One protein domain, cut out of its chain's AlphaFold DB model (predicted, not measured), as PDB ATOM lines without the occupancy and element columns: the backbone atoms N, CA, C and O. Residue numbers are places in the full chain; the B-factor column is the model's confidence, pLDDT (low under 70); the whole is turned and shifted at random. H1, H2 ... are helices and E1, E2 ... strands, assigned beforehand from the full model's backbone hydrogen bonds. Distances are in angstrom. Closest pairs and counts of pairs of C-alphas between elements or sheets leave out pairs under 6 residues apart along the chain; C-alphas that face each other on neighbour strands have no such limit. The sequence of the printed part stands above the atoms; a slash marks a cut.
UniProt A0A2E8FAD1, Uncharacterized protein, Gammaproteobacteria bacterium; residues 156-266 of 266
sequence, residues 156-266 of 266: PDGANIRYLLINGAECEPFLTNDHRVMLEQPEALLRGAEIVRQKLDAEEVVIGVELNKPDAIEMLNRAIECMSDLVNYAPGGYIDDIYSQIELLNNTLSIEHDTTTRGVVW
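AT A GLANCE: This is residues 156 to 266 of the 266 residues of an uncharacterized protein of Gammaproteobacteria bacterium (UniProt A0A2E8FAD1). A small parallel sheet of three strands is sandwiched between helices, with H2 and H3 over one face and H4 over the other, while H1 sits at the end where the strands finish. Past H4 the chain folds back to E1, where residues 264 to 265 pair with 164 to 165 of E1, parallel; residues 229 to 235 stick out. The printed part has 111 residues with three named strands and four named helices, in the order E1 H1 H2 E2 H3 E3 H4. The sheet order is E1 E2 E3, the class is mixed, and the whole is compact, with a radius of gyration of the C-alphas of 14.4 A and spans of 38 by 35 by 20 A.

IN THESE COORDINATES: E1, residues 161 to 168, begins at C-alpha 161 (-28.573, -23.461, 92.234) and is 19.5 A long. H1 is residues 177 to 184, H2 residues 186 to 199, 20.0 A, and E2 residues 202 to 209, 19.7 A. H3, residues 214 to 230, is 24.6 A long. E3 is residues 241 to 243, and H4, residues 245 to 253, ends at C-alpha 253 (-37.291, -12.448, 97.676).

HOW THE PARTS SIT: E1 and E2 are parallel at 22 degrees, with N 164 and O 204 2.8 A apart. E2 and E3 are parallel at 42 degrees, with N 209 and O 243 3.3 A apart. H1 only grazes the sheet. H2 and H3 are on the same face, at heights over the sheet of 9.7 A and 10.5 A; H4 is on the opposite face, at 9.7 A. H3 touches H1 with residues 215 to 220 alone, closest at the C-alphas of Leu 183 and Ala 216, 5.5 A. In H1, H2, H3 and H4 every O i to N i+4 pair is within hydrogen-bond range.

THE WHOLE: The farthest C-alphas, of Gly 158 and Phe 174, are 41.3 A apart. The printed part has no cut and no long link. Residues 228 to 266 have pLDDT under 70.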
ATOM      1  N   PRO A 156     -23.819 -28.157  99.551       84.00
ATOM      2  CA  PRO A 156     -24.250 -29.505  99.912       84.00
ATOM      3  C   PRO A 156     -24.668 -30.338  98.696       84.00
ATOM      4  O   PRO A 156     -25.345 -29.824  97.803       84.00
ATOM      5  N   ASP A 157     -24.361 -31.636  98.722       82.25
ATOM      6  CA  ASP A 157     -24.755 -32.578  97.672       82.25
ATOM      7  C   ASP A 157     -26.257 -32.510  97.365       82.25
ATOM      8  O   ASP A 157     -27.108 -32.513  98.261       82.25
ATOM      9  N   GLY A 158     -26.583 -32.473  96.071       80.88
ATOM     10  CA  GLY A 158     -27.962 -32.438  95.583       80.88
ATOM     11  C   GLY A 158     -28.657 -31.077  95.688       80.88
ATOM     12  O   GLY A 158     -29.847 -30.997  95.385       80.88
ATOM     13  N   ALA A 159     -27.965 -30.012  96.101       84.75
ATOM     14  CA  ALA A 159     -28.503 -28.663  95.959       84.75
ATOM     15  C   ALA A 159     -28.502 -28.247  94.479       84.75
ATOM     16  O   ALA A 159     -27.474 -28.327  93.815       84.75
ATOM     17  N   ASN A 160     -29.645 -27.777  93.983       87.44
ATOM     18  CA  ASN A 160     -29.741 -27.084  92.700       87.44
ATOM     19  C   ASN A 160     -29.615 -25.574  92.959       87.44
ATOM     20  O   ASN A 160     -30.254 -25.043  93.876       87.44
ATOM     21  N   ILE A 161     -28.773 -24.906  92.171       86.94
ATOM     22  CA  ILE A 161     -28.573 -23.461  92.234       86.94
ATOM     23  C   ILE A 161     -29.168 -22.861  90.972       86.94
ATOM     24  O   ILE A 161     -28.591 -22.941  89.898       86.94
ATOM     25  N   ARG A 162     -30.307 -22.189  91.096       86.25
ATOM     26  CA  ARG A 162     -30.861 -21.471  89.947       86.25
ATOM     27  C   ARG A 162     -30.054 -20.217  89.614       86.25
ATOM     28  O   ARG A 162     -29.718 -19.984  88.464       86.25
ATOM     29  N   TYR A 163     -29.713 -19.423  90.628       83.38
ATOM     30  CA  TYR A 163     -29.051 -18.133  90.436       83.38
ATOM     31  C   TYR A 163     -27.722 -18.050  91.182       83.38
ATOM     32  O   TYR A 163     -27.668 -18.224  92.406       83.38
ATOM     33  N   LEU A 164     -26.674 -17.696  90.441       85.81
ATOM     34  CA  LEU A 164     -25.420 -17.170  90.955       85.81
ATOM     35  C   LEU A 164     -25.501 -15.640  90.990       85.81
ATOM     36  O   LEU A 164     -25.380 -14.990  89.954       85.81
ATOM     37  N   LEU A 165     -25.686 -15.056  92.175       88.12
ATOM     38  CA  LEU A 165     -25.726 -13.599  92.320       88.12
ATOM     39  C   LEU A 165     -24.331 -13.040  92.607       88.12
ATOM     40  O   LEU A 165     -23.795 -13.296  93.679       88.12
ATOM     41  N   ILE A 166     -23.800 -12.228  91.696       88.94
ATOM     42  CA  ILE A 166     -22.573 -11.446  91.870       88.94
ATOM     43  C   ILE A 166     -22.934 -10.056  92.402       88.94
ATOM     44  O   ILE A 166     -23.622  -9.282  91.732       88.94
ATOM     45  N   ASN A 167     -22.464  -9.716  93.601       88.94
ATOM     46  CA  ASN A 167     -22.653  -8.382  94.156       88.94
ATOM     47  C   ASN A 167     -21.690  -7.356  93.524       88.94
ATOM     48  O   ASN A 167     -20.494  -7.376  93.799       88.94
ATOM     49  N   GLY A 168     -22.221  -6.438  92.714       87.44
ATOM     50  CA  GLY A 168     -21.522  -5.255  92.194       87.44
ATOM     51  C   GLY A 168     -21.989  -3.938  92.833       87.44
ATOM     52  O   GLY A 168     -21.712  -2.860  92.297       87.44
ATOM     53  N   ALA A 169     -22.742  -4.001  93.936       85.56
ATOM     54  CA  ALA A 169     -23.192  -2.825  94.669       85.56
ATOM     55  C   ALA A 169     -22.105  -2.343  95.636       85.56
ATOM     56  O   ALA A 169     -21.532  -3.130  96.387       85.56
ATOM     57  N   GLU A 170     -21.865  -1.034  95.650       86.12
ATOM     58  CA  GLU A 170     -20.766  -0.405  96.378       86.12
ATOM     59  C   GLU A 170     -21.282   0.846  97.104       86.12
ATOM     60  O   GLU A 170     -21.117   1.996  96.665       86.12
ATOM     61  N   CYS A 171     -21.927   0.601  98.244       83.94
ATOM     62  CA  CYS A 171     -22.640   1.608  99.028       83.94
ATOM     63  C   CYS A 171     -21.727   2.362 100.009       83.94
ATOM     64  O   CYS A 171     -22.090   3.434 100.503       83.94
ATOM     65  N   GLU A 172     -20.544   1.823 100.302       88.25
ATOM     66  CA  GLU A 172     -19.590   2.380 101.252       88.25
ATOM     67  C   GLU A 172     -19.038   3.730 100.766       88.25
ATOM     68  O   GLU A 172     -18.657   3.875  99.593       88.25
ATOM     69  N   PRO A 173     -18.933   4.731 101.661       88.44
ATOM     70  CA  PRO A 173     -18.248   5.971 101.343       88.44
ATOM     71  C   PRO A 173     -16.787   5.737 100.940       88.44
ATOM     72  O   PRO A 173     -16.127   4.855 101.484       88.44
ATOM     73  N   PHE A 174     -16.270   6.569 100.034       92.06
ATOM     74  CA  PHE A 174     -14.894   6.554  99.500       92.06
ATOM     75  C   PHE A 174     -14.491   5.352  98.640       92.06
ATOM     76  O   PHE A 174     -13.605   5.511  97.801       92.06
ATOM     77  N   LEU A 175     -15.090   4.174  98.827       91.88
ATOM     78  CA  LEU A 175     -14.764   3.010  98.004       91.88
ATOM     79  C   LEU A 175     -15.198   3.255  96.560       91.88
ATOM     80  O   LEU A 175     -16.244   3.854  96.334       91.88
ATOM     81  N   THR A 176     -14.362   2.856  95.607       94.06
ATOM     82  CA  THR A 176     -14.657   2.902  94.163       94.06
ATOM     83  C   THR A 176     -14.144   1.659  93.433       94.06
ATOM     84  O   THR A 176     -14.172   1.610  92.210       94.06
ATOM     85  N   ASN A 177     -13.605   0.673  94.153       92.81
ATOM     86  CA  ASN A 177     -12.959  -0.504  93.579       92.81
ATOM     87  C   ASN A 177     -13.894  -1.319  92.684       92.81
ATOM     88  O   ASN A 177     -13.482  -1.659  91.578       92.81
ATOM     89  N   ASP A 178     -15.122  -1.598  93.114       93.06
ATOM     90  CA  ASP A 178     -16.014  -2.486  92.361       93.06
ATOM     91  C   ASP A 178     -16.504  -1.785  91.094       93.06
ATOM     92  O   ASP A 178     -16.485  -2.359  90.003       93.06
ATOM     93  N   HIS A 179     -16.810  -0.485  91.206       94.06
ATOM     94  CA  HIS A 179     -17.107   0.373  90.055       94.06
ATOM     95  C   HIS A 179     -15.964   0.365  89.036       94.06
ATOM     96  O   HIS A 179     -16.195   0.140  87.848       94.06
ATOM     97  N   ARG A 180     -14.721   0.561  89.493       95.94
ATOM     98  CA  ARG A 180     -13.548   0.580  88.610       95.94
ATOM     99  C   ARG A 180     -13.258  -0.783  87.984       95.94
ATOM    100  O   ARG A 180     -12.898  -0.826  86.812       95.94
ATOM    101  N   VAL A 181     -13.439  -1.886  88.712       95.62
ATOM    102  CA  VAL A 181     -13.261  -3.246  88.173       95.62
ATOM    103  C   VAL A 181     -14.282  -3.536  87.073       95.62
ATOM    104  O   VAL A 181     -13.889  -4.031  86.019       95.62
ATOM    105  N   MET A 182     -15.555  -3.168  87.256       94.81
ATOM    106  CA  MET A 182     -16.581  -3.327  86.213       94.81
ATOM    107  C   MET A 182     -16.263  -2.519  84.945       94.81
ATOM    108  O   MET A 182     -16.524  -2.986  83.841       94.81
ATOM    109  N   LEU A 183     -15.676  -1.325  85.085       96.00
ATOM    110  CA  LEU A 183     -15.309  -0.477  83.946       96.00
ATOM    111  C   LEU A 183     -14.034  -0.927  83.223       96.00
ATOM    112  O   LEU A 183     -13.953  -0.841  82.001       96.00
ATOM    113  N   GLU A 184     -13.012  -1.339  83.972       97.12
ATOM    114  CA  GLU A 184     -11.662  -1.560  83.437       97.12
ATOM    115  C   GLU A 184     -11.340  -3.035  83.189       97.12
ATOM    116  O   GLU A 184     -10.418  -3.336  82.431       97.12
ATOM    117  N   GLN A 185     -12.062  -3.958  83.831       96.31
ATOM    118  CA  GLN A 185     -11.838  -5.403  83.733       96.31
ATOM    119  C   GLN A 185     -13.142  -6.220  83.572       96.31
ATOM    120  O   GLN A 185     -13.272  -7.277  84.201       96.31
ATOM    121  N   PRO A 186     -14.106  -5.800  82.723       94.56
ATOM    122  CA  PRO A 186     -15.393  -6.486  82.595       94.56
ATOM    123  C   PRO A 186     -15.242  -7.942  82.130       94.56
ATOM    124  O   PRO A 186     -15.876  -8.834  82.682       94.56
ATOM    125  N   GLU A 187     -14.345  -8.220  81.181       93.19
ATOM    126  CA  GLU A 187     -14.107  -9.581  80.681       93.19
ATOM    127  C   GLU A 187     -13.591 -10.525  81.774       93.19
ATOM    128  O   GLU A 187     -13.995 -11.685  81.845       93.19
ATOM    129  N   ALA A 188     -12.703 -10.040  82.649       93.06
ATOM    130  CA  ALA A 188     -12.171 -10.839  83.749       93.06
ATOM    131  C   ALA A 188     -13.254 -11.135  84.796       93.06
ATOM    132  O   ALA A 188     -13.330 -12.263  85.285       93.06
ATOM    133  N   LEU A 189     -14.110 -10.150  85.094       93.38
ATOM    134  CA  LEU A 189     -15.265 -10.311  85.977       93.38
ATOM    135  C   LEU A 189     -16.233 -11.361  85.423       93.38
ATOM    136  O   LEU A 189     -16.539 -12.331  86.113       93.38
ATOM    137  N   LEU A 190     -16.662 -11.207  84.166       91.69
ATOM    138  CA  LEU A 190     -17.603 -12.123  83.513       91.69
ATOM    139  C   LEU A 190     -17.026 -13.539  83.401       91.69
ATOM    140  O   LEU A 190     -17.717 -14.519  83.672       91.69
ATOM    141  N   ARG A 191     -15.733 -13.662  83.085       91.81
ATOM    142  CA  ARG A 191     -15.041 -14.955  83.063       91.81
ATOM    143  C   ARG A 191     -15.002 -15.611  84.439       91.81
ATOM    144  O   ARG A 191     -15.224 -16.812  84.536       91.81
ATOM    145  N   GLY A 192     -14.714 -14.847  85.493       92.75
ATOM    146  CA  GLY A 192     -14.733 -15.349  86.866       92.75
ATOM    147  C   GLY A 192     -16.124 -15.827  87.284       92.75
ATOM    148  O   GLY A 192     -16.250 -16.917  87.840       92.75
ATOM    149  N   ALA A 193     -17.160 -15.050  86.959       91.19
ATOM    150  CA  ALA A 193     -18.547 -15.413  87.223       91.19
ATOM    151  C   ALA A 193     -18.937 -16.714  86.508       91.19
ATOM    152  O   ALA A 193     -19.502 -17.604  87.136       91.19
ATOM    153  N   GLU A 194     -18.552 -16.877  85.240       90.81
ATOM    154  CA  GLU A 194     -18.841 -18.106  84.500       90.81
ATOM    155  C   GLU A 194     -18.117 -19.329  85.070       90.81
ATOM    156  O   GLU A 194     -18.715 -20.398  85.189       90.81
ATOM    157  N   ILE A 195     -16.835 -19.196  85.432       93.00
ATOM    158  CA  ILE A 195     -16.071 -20.293  86.045       93.00
ATOM    159  C   ILE A 195     -16.821 -20.822  87.266       93.00
ATOM    160  O   ILE A 195     -16.998 -22.031  87.419       93.00
ATOM    161  N   VAL A 196     -17.288 -19.910  88.120       92.81
ATOM    162  CA  VAL A 196     -18.057 -20.260  89.313       92.81
ATOM    163  C   VAL A 196     -19.415 -20.846  88.930       92.81
ATOM    164  O   VAL A 196     -19.785 -21.879  89.479       92.81
ATOM    165  N   ARG A 197     -20.130 -20.256  87.964       91.44
ATOM    166  CA  ARG A 197     -21.433 -20.755  87.501       91.44
ATOM    167  C   ARG A 197     -21.340 -22.214  87.061       91.44
ATOM    168  O   ARG A 197     -22.079 -23.045  87.576       91.44
ATOM    169  N   GLN A 198     -20.393 -22.541  86.181       91.50
ATOM    170  CA  GLN A 198     -20.194 -23.912  85.700       91.50
ATOM    171  C   GLN A 198     -19.794 -24.866  86.822       91.50
ATOM    172  O   GLN A 198     -20.232 -26.012  86.842       91.50
ATOM    173  N   LYS A 199     -18.947 -24.418  87.756       91.25
ATOM    174  CA  LYS A 199     -18.461 -25.287  88.835       91.25
ATOM    175  C   LYS A 199     -19.485 -25.575  89.910       91.25
ATOM    176  O   LYS A 199     -19.406 -26.628  90.535       91.25
ATOM    177  N   LEU A 200     -20.420 -24.659  90.107       90.00
ATOM    178  CA  LEU A 200     -21.528 -24.830  91.034       90.00
ATOM    179  C   LEU A 200     -22.792 -25.370  90.356       90.00
ATOM    180  O   LEU A 200     -23.805 -25.499  91.034       90.00
ATOM    181  N   ASP A 201     -22.734 -25.659  89.052       90.06
ATOM    182  CA  ASP A 201     -23.886 -26.058  88.235       90.06
ATOM    183  C   ASP A 201     -25.068 -25.084  88.384       90.06
ATOM    184  O   ASP A 201     -26.221 -25.475  88.560       90.06
ATOM    185  N   ALA A 202     -24.757 -23.783  88.390       87.50
ATOM    186  CA  ALA A 202     -25.767 -22.745  88.497       87.50
ATOM    187  C   ALA A 202     -26.441 -22.491  87.140       87.50
ATOM    188  O   ALA A 202     -25.758 -22.381  86.117       87.50
ATOM    189  N   GLU A 203     -27.767 -22.362  87.116       87.81
ATOM    190  CA  GLU A 203     -28.515 -22.175  85.862       87.81
ATOM    191  C   GLU A 203     -28.204 -20.805  85.227       87.81
ATOM    192  O   GLU A 203     -27.889 -20.722  84.039       87.81
ATOM    193  N   GLU A 204     -28.187 -19.738  86.031       83.81
ATOM    194  CA  GLU A 204     -28.046 -18.353  85.563       83.81
ATOM    195  C   GLU A 204     -27.070 -17.540  86.433       83.81
ATOM    196  O   GLU A 204     -26.956 -17.759  87.644       83.81
ATOM    197  N   VAL A 205     -26.378 -16.562  85.829       84.75
ATOM    198  CA  VAL A 205     -25.634 -15.523  86.570       84.75
ATOM    199  C   VAL A 205     -26.425 -14.227  86.553       84.75
ATOM    200  O   VAL A 205     -26.822 -13.756  85.492       84.75
ATOM    201  N   VAL A 206     -26.550 -13.599  87.720       86.44
ATOM    202  CA  VAL A 206     -27.109 -12.254  87.855       86.44
ATOM    203  C   VAL A 206     -26.069 -11.340  88.490       86.44
ATOM    204  O   VAL A 206     -25.480 -11.690  89.512       86.44
ATOM    205  N   ILE A 207     -25.846 -10.158  87.916       86.75
ATOM    206  CA  ILE A 207     -24.920  -9.158  88.468       86.75
ATOM    207  C   ILE A 207     -25.736  -7.987  89.014       86.75
ATOM    208  O   ILE A 207     -26.431  -7.297  88.270       86.75
ATOM    209  N   GLY A 208     -25.662  -7.756  90.323       86.50
ATOM    210  CA  GLY A 208     -26.369  -6.653  90.970       86.50
ATOM    211  C   GLY A 208     -25.555  -5.367  90.925       86.50
ATOM    212  O   GLY A 208     -24.574  -5.259  91.654       86.50
ATOM    213  N   VAL A 209     -25.974  -4.381  90.130       85.62
ATOM    214  CA  VAL A 209     -25.291  -3.079  90.006       85.62
ATOM    215  C   VAL A 209     -26.214  -1.959  90.476       85.62
ATOM    216  O   VAL A 209     -27.422  -1.975  90.240       85.62
ATOM    217  N   GLU A 210     -25.673  -0.958  91.167       82.44
ATOM    218  CA  GLU A 210     -26.463   0.212  91.555       82.44
ATOM    219  C   GLU A 210     -26.820   1.083  90.337       82.44
ATOM    220  O   GLU A 210     -25.969   1.417  89.515       82.44
ATOM    221  N   LEU A 211     -28.071   1.554  90.270       80.81
ATOM    222  CA  LEU A 211     -28.578   2.391  89.167       80.81
ATOM    223  C   LEU A 211     -27.844   3.732  89.009       80.81
ATOM    224  O   LEU A 211     -27.933   4.375  87.966       80.81
ATOM    225  N   ASN A 212     -27.124   4.175  90.042       80.31
ATOM    226  CA  ASN A 212     -26.302   5.381  89.997       80.31
ATOM    227  C   ASN A 212     -24.954   5.178  89.271       80.31
ATOM    228  O   ASN A 212     -24.186   6.135  89.189       80.31
ATOM    229  N   LYS A 213     -24.682   3.979  88.730       85.62
ATOM    230  CA  LYS A 213     -23.492   3.634  87.930       85.62
ATOM    231  C   LYS A 213     -23.874   3.206  86.498       85.62
ATOM    232  O   LYS A 213     -23.624   2.066  86.107       85.62
ATOM    233  N   PRO A 214     -24.512   4.083  85.698       89.38
ATOM    234  CA  PRO A 214     -24.970   3.726  84.351       89.38
ATOM    235  C   PRO A 214     -23.822   3.363  83.398       89.38
ATOM    236  O   PRO A 214     -24.006   2.555  82.496       89.38
ATOM    237  N   ASP A 215     -22.635   3.922  83.621       93.94
ATOM    238  CA  ASP A 215     -21.415   3.623  82.874       93.94
ATOM    239  C   ASP A 215     -20.937   2.176  83.080       93.94
ATOM    240  O   ASP A 215     -20.549   1.511  82.121       93.94
ATOM    241  N   ALA A 216     -21.009   1.665  84.312       90.62
ATOM    242  CA  ALA A 216     -20.691   0.273  84.623       90.62
ATOM    243  C   ALA A 216     -21.687  -0.689  83.970       90.62
ATOM    244  O   ALA A 216     -21.278  -1.685  83.378       90.62
ATOM    245  N   ILE A 217     -22.982  -0.364  84.034       88.88
ATOM    246  CA  ILE A 217     -24.050  -1.151  83.400       88.88
ATOM    247  C   ILE A 217     -23.826  -1.213  81.882       88.88
ATOM    248  O   ILE A 217     -23.836  -2.294  81.298       88.88
ATOM    249  N   GLU A 218     -23.570  -0.069  81.242       91.56
ATOM    250  CA  GLU A 218     -23.287   0.006  79.805       91.56
ATOM    251  C   GLU A 218     -22.043  -0.807  79.420       91.56
ATOM    252  O   GLU A 218     -22.067  -1.531  78.423       91.56
ATOM    253  N   MET A 219     -20.965  -0.717  80.207       93.62
ATOM    254  CA  MET A 219     -19.735  -1.470  79.956       93.62
ATOM    255  C   MET A 219     -19.951  -2.983  80.067       93.62
ATOM    256  O   MET A 219     -19.523  -3.729  79.186       93.62
ATOM    257  N   LEU A 220     -20.626  -3.436  81.125       88.94
ATOM    258  CA  LEU A 220     -20.906  -4.854  81.327       88.94
ATOM    259  C   LEU A 220     -21.805  -5.411  80.222       88.94
ATOM    260  O   LEU A 220     -21.475  -6.453  79.667       88.94
ATOM    261  N   ASN A 221     -22.866  -4.695  79.835       88.44
ATOM    262  CA  ASN A 221     -23.739  -5.114  78.734       88.44
ATOM    263  C   ASN A 221     -22.963  -5.272  77.421       88.44
ATOM    264  O   ASN A 221     -23.069  -6.302  76.760       88.44
ATOM    265  N   ARG A 222     -22.103  -4.304  77.079       90.00
ATOM    266  CA  ARG A 222     -21.234  -4.410  75.895       90.00
ATOM    267  C   ARG A 222     -20.303  -5.615  75.956       90.00
ATOM    268  O   ARG A 222     -20.084  -6.274  74.941       90.00
ATOM    269  N   ALA A 223     -19.723  -5.885  77.124       89.69
ATOM    270  CA  ALA A 223     -18.827  -7.019  77.303       89.69
ATOM    271  C   ALA A 223     -19.571  -8.359  77.185       89.69
ATOM    272  O   ALA A 223     -19.049  -9.278  76.556       89.69
ATOM    273  N   ILE A 224     -20.797  -8.453  77.712       85.94
ATOM    274  CA  ILE A 224     -21.668  -9.629  77.569       85.94
ATOM    275  C   ILE A 224     -21.980  -9.886  76.087       85.94
ATOM    276  O   ILE A 224     -21.762 -11.000  75.610       85.94
ATOM    277  N   GLU A 225     -22.399  -8.856  75.343       83.50
ATOM    278  CA  GLU A 225     -22.660  -8.953  73.897       83.50
ATOM    279  C   GLU A 225     -21.420  -9.467  73.142       83.50
ATOM    280  O   GLU A 225     -21.489 -10.476  72.438       83.50
ATOM    281  N   CYS A 226     -20.248  -8.864  73.373       79.75
ATOM    282  CA  CYS A 226     -19.002  -9.273  72.716       79.75
ATOM    283  C   CYS A 226     -18.585 -10.714  73.056       79.75
ATOM    284  O   CYS A 226     -18.058 -11.428  72.201       79.75
ATOM    285  N   MET A 227     -18.794 -11.158  74.299       72.38
ATOM    286  CA  MET A 227     -18.478 -12.530  74.706       72.38
ATOM    287  C   MET A 227     -19.413 -13.553  74.055       72.38
ATOM    288  O   MET A 227     -18.956 -14.643  73.707       72.38
ATOM    289  N   SER A 228     -20.685 -13.198  73.852       63.22
ATOM    290  CA  SER A 228     -21.659 -14.050  73.160       63.22
ATOM    291  C   SER A 228     -21.330 -14.234  71.671       63.22
ATOM    292  O   SER A 228     -21.473 -15.334  71.140       63.22
ATOM    293  N   ASP A 229     -20.768 -13.208  71.025       53.38
ATOM    294  CA  ASP A 229     -20.319 -13.273  69.627       53.38
ATOM    295  C   ASP A 229     -19.042 -14.118  69.439       53.38
ATOM    296  O   ASP A 229     -18.801 -14.680  68.367       53.38
ATOM    297  N   LEU A 230     -18.204 -14.218  70.477       44.69
ATOM    298  CA  LEU A 230     -16.931 -14.949  70.445       44.69
ATOM    299  C   LEU A 230     -17.066 -16.430  70.826       44.69
ATOM    300  O   LEU A 230     -16.173 -17.226  70.519       44.69
ATOM    301  N   VAL A 231     -18.158 -16.817  71.485       38.25
ATOM    302  CA  VAL A 231     -18.368 -18.169  72.002       38.25
ATOM    303  C   VAL A 231     -19.824 -18.562  71.758       38.25
ATOM    304  O   VAL A 231     -20.719 -18.061  72.427       38.25
ATOM    305  N   ASN A 232     -20.063 -19.524  70.855       33.59
ATOM    306  CA  ASN A 232     -21.272 -20.355  70.907       33.59
ATOM    307  C   ASN A 232     -21.246 -21.098  72.252       33.59
ATOM    308  O   ASN A 232     -20.718 -22.209  72.349       33.59
ATOM    309  N   TYR A 233     -21.730 -20.440  73.304       36.97
ATOM    310  CA  TYR A 233     -21.890 -21.022  74.624       36.97
ATOM    311  C   TYR A 233     -22.768 -22.260  74.486       36.97
ATOM    312  O   TYR A 233     -23.798 -22.246  73.810       36.97
ATOM    313  N   ALA A 234     -22.312 -23.364  75.075       28.66
ATOM    314  CA  ALA A 234     -23.077 -24.597  75.120       28.66
ATOM    315  C   ALA A 234     -24.494 -24.318  75.671       28.66
ATOM    316  O   ALA A 234     -24.651 -23.455  76.537       28.66
ATOM    317  N   PRO A 235     -25.530 -25.017  75.178       28.75
ATOM    318  CA  PRO A 235     -26.905 -24.697  75.519       28.75
ATOM    319  C   PRO A 235     -27.138 -25.012  76.999       28.75
ATOM    320  O   PRO A 235     -27.074 -26.181  77.377       28.75
ATOM    321  N   GLY A 236     -27.407 -23.995  77.825       30.73
ATOM    322  CA  GLY A 236     -27.865 -24.230  79.198       30.73
ATOM    323  C   GLY A 236     -27.666 -23.137  80.249       30.73
ATOM    324  O   GLY A 236     -28.076 -23.374  81.376       30.73
ATOM    325  N   GLY A 237     -27.080 -21.977  79.947       34.50
ATOM    326  CA  GLY A 237     -27.028 -20.880  80.919       34.50
ATOM    327  C   GLY A 237     -26.746 -19.543  80.252       34.50
ATOM    328  O   GLY A 237     -25.865 -19.460  79.397       34.50
ATOM    329  N   TYR A 238     -27.513 -18.522  80.621       40.56
ATOM    330  CA  TYR A 238     -27.375 -17.160  80.117       40.56
ATOM    331  C   TYR A 238     -26.906 -16.226  81.249       40.56
ATOM    332  O   TYR A 238     -27.223 -16.436  82.424       40.56
ATOM    333  N   ILE A 239     -26.136 -15.188  80.902       43.69
ATOM    334  CA  ILE A 239     -25.969 -13.997  81.750       43.69
ATOM    335  C   ILE A 239     -27.077 -13.044  81.303       43.69
ATOM    336  O   ILE A 239     -26.854 -12.218  80.422       43.69
ATOM    337  N   ASP A 240     -28.290 -13.261  81.807       37.78
ATOM    338  CA  ASP A 240     -29.482 -12.647  81.213       37.78
ATOM    339  C   ASP A 240     -29.722 -11.206  81.680       37.78
ATOM    340  O   ASP A 240     -30.240 -10.423  80.893       37.78
ATOM    341  N   ASP A 241     -29.318 -10.805  82.896       44.12
ATOM    342  CA  ASP A 241     -29.776  -9.516  83.432       44.12
ATOM    343  C   ASP A 241     -28.847  -8.825  84.452       44.12
ATOM    344  O   ASP A 241     -28.279  -9.434  85.368       44.12
ATOM    345  N   ILE A 242     -28.788  -7.490  84.343       45.78
ATOM    346  CA  ILE A 242     -28.289  -6.572  85.377       45.78
ATOM    347  C   ILE A 242     -29.501  -5.920  86.047       45.78
ATOM    348  O   ILE A 242     -30.146  -5.045  85.470       45.78
ATOM    349  N   TYR A 243     -29.799  -6.309  87.284       44.50
ATOM    350  CA  TYR A 243     -30.859  -5.684  88.080       44.50
ATOM    351  C   TYR A 243     -30.272  -4.697  89.090       44.50
ATOM    352  O   TYR A 243     -29.170  -4.885  89.616       44.50
ATOM    353  N   SER A 244     -31.053  -3.674  89.444       41.50
ATOM    354  CA  SER A 244     -30.758  -2.883  90.636       41.50
ATOM    355  C   SER A 244     -30.810  -3.780  91.875       41.50
ATOM    356  O   SER A 244     -31.703  -4.614  91.982       41.50
ATOM    357  N   GLN A 245     -29.898  -3.625  92.843       39.34
ATOM    358  CA  GLN A 245     -29.852  -4.473  94.054       39.34
ATOM    359  C   GLN A 245     -31.215  -4.568  94.779       39.34
ATOM    360  O   GLN A 245     -31.546  -5.597  95.361       39.34
ATOM    361  N   ILE A 246     -32.026  -3.505  94.709       38.25
ATOM    362  CA  ILE A 246     -33.374  -3.438  95.286       38.25
ATOM    363  C   ILE A 246     -34.395  -4.217  94.445       38.25
ATOM    364  O   ILE A 246     -35.224  -4.910  95.025       38.25
ATOM    365  N   GLU A 247     -34.354  -4.152  93.113       41.56
ATOM    366  CA  GLU A 247     -35.196  -5.009  92.261       41.56
ATOM    367  C   GLU A 247     -34.764  -6.466  92.337       41.56
ATOM    368  O   GLU A 247     -35.619  -7.334  92.367       41.56
ATOM    369  N   LEU A 248     -33.467  -6.743  92.460       47.97
ATOM    370  CA  LEU A 248     -32.921  -8.080  92.663       47.97
ATOM    371  C   LEU A 248     -33.406  -8.661  93.986       47.97
ATOM    372  O   LEU A 248     -33.979  -9.740  93.996       47.97
ATOM    373  N   LEU A 249     -33.259  -7.940  95.100       40.22
ATOM    374  CA  LEU A 249     -33.769  -8.401  96.388       40.22
ATOM    375  C   LEU A 249     -35.295  -8.503  96.374       40.22
ATOM    376  O   LEU A 249     -35.818  -9.502  96.834       40.22
ATOM    377  N   ASN A 250     -36.025  -7.551  95.791       39.16
ATOM    378  CA  ASN A 250     -37.486  -7.617  95.767       39.16
ATOM    379  C   ASN A 250     -38.034  -8.679  94.806       39.16
ATOM    380  O   ASN A 250     -39.014  -9.319  95.164       39.16
ATOM    381  N   ASN A 251     -37.422  -8.920  93.643       44.53
ATOM    382  CA  ASN A 251     -37.833  -9.946  92.673       44.53
ATOM    383  C   ASN A 251     -37.310 -11.341  93.043       44.53
ATOM    384  O   ASN A 251     -37.992 -12.318  92.769       44.53
ATOM    385  N   THR A 252     -36.154 -11.446  93.709       44.12
ATOM    386  CA  THR A 252     -35.600 -12.726  94.203       44.12
ATOM    387  C   THR A 252     -36.225 -13.129  95.540       44.12
ATOM    388  O   THR A 252     -36.463 -14.310  95.765       44.12
ATOM    389  N   LEU A 253     -36.566 -12.176  96.422       37.03
ATOM    390  CA  LEU A 253     -37.291 -12.448  97.676       37.03
ATOM    391  C   LEU A 253     -38.813 -12.513  97.489       37.03
ATOM    392  O   LEU A 253     -39.491 -13.083  98.334       37.03
ATOM    393  N   SER A 254     -39.388 -12.033  96.380       33.88
ATOM    394  CA  SER A 254     -40.779 -12.392  96.032       33.88
ATOM    395  C   SER A 254     -40.917 -13.821  95.476       33.88
ATOM    396  O   SER A 254     -42.035 -14.283  95.255       33.88
ATOM    397  N   ILE A 255     -39.809 -14.571  95.382       38.69
ATOM    398  CA  ILE A 255     -39.766 -16.037  95.211       38.69
ATOM    399  C   ILE A 255     -39.990 -16.763  96.570       38.69
ATOM    400  O   ILE A 255     -39.879 -17.981  96.664       38.69
ATOM    401  N   GLU A 256     -40.397 -16.065  97.642       32.00
ATOM    402  CA  GLU A 256     -40.764 -16.637  98.960       32.00
ATOM    403  C   GLU A 256     -42.082 -17.460  98.993       32.00
ATOM    404  O   GLU A 256     -42.715 -17.633 100.040       32.00
ATOM    405  N   HIS A 257     -42.504 -18.046  97.871       29.28
ATOM    406  CA  HIS A 257     -43.555 -19.075  97.862       29.28
ATOM    407  C   HIS A 257     -43.091 -20.459  97.411       29.28
ATOM    408  O   HIS A 257     -43.901 -21.384  97.434       29.28
ATOM    409  N   ASP A 258     -41.801 -20.645  97.116       32.44
ATOM    410  CA  ASP A 258     -41.246 -21.976  96.877       32.44
ATOM    411  C   ASP A 258     -40.066 -22.263  97.812       32.44
ATOM    412  O   ASP A 258     -38.940 -21.807  97.621       32.44
ATOM    413  N   THR A 259     -40.333 -23.053  98.851       31.05
ATOM    414  CA  THR A 259     -39.375 -23.466  99.887       31.05
ATOM    415  C   THR A 259     -38.249 -24.374  99.369       31.05
ATOM    416  O   THR A 259     -37.437 -24.854 100.163       31.05
ATOM    417  N   THR A 260     -38.177 -24.608  98.055       32.38
ATOM    418  CA  THR A 260     -37.130 -25.401  97.399       32.38
ATOM    419  C   THR A 260     -36.045 -24.569  96.709       32.38
ATOM    420  O   THR A 260     -34.962 -25.099  96.460       32.38
ATOM    421  N   THR A 261     -36.264 -23.271  96.462       35.38
ATOM    422  CA  THR A 261     -35.309 -22.442  95.704       35.38
ATOM    423  C   THR A 261     -34.244 -21.856  96.630       35.38
ATOM    424  O   THR A 261     -34.531 -21.010  97.477       35.38
ATOM    425  N   ARG A 262     -32.988 -22.296  96.486       39.66
ATOM    426  CA  ARG A 262     -31.839 -21.722  97.199       39.66
ATOM    427  C   ARG A 262     -31.050 -20.826  96.246       39.66
ATOM    428  O   ARG A 262     -30.349 -21.321  95.373       39.66
ATOM    429  N   GLY A 263     -31.159 -19.510  96.415       36.22
ATOM    430  CA  GLY A 263     -30.199 -18.572  95.830       36.22
ATOM    431  C   GLY A 263     -28.915 -18.567  96.657       36.22
ATOM    432  O   GLY A 263     -28.979 -18.585  97.888       36.22
ATOM    433  N   VAL A 264     -27.752 -18.538  96.003       37.88
ATOM    434  CA  VAL A 264     -26.478 -18.286  96.688       37.88
ATOM    435  C   VAL A 264     -26.018 -16.884  96.312       37.88
ATOM    436  O   VAL A 264     -25.815 -16.575  95.139       37.88
ATOM    437  N   VAL A 265     -25.908 -16.025  97.325       39.41
ATOM    438  CA  VAL A 265     -25.466 -14.634  97.179       39.41
ATOM    439  C   VAL A 265     -23.963 -14.559  97.417       39.41
ATOM    440  O   VAL A 265     -23.482 -15.016  98.461       39.41
ATOM    441  N   TRP A 266     -23.235 -13.980  96.461       47.72
ATOM    442  CA  TRP A 266     -21.776 -13.894  96.472       47.72
ATOM    443  C   TRP A 266     -21.260 -12.496  96.729       47.72
ATOM    444  O   TRP A 266     -21.657 -11.565  95.994       47.72
TER     445      TRP A 266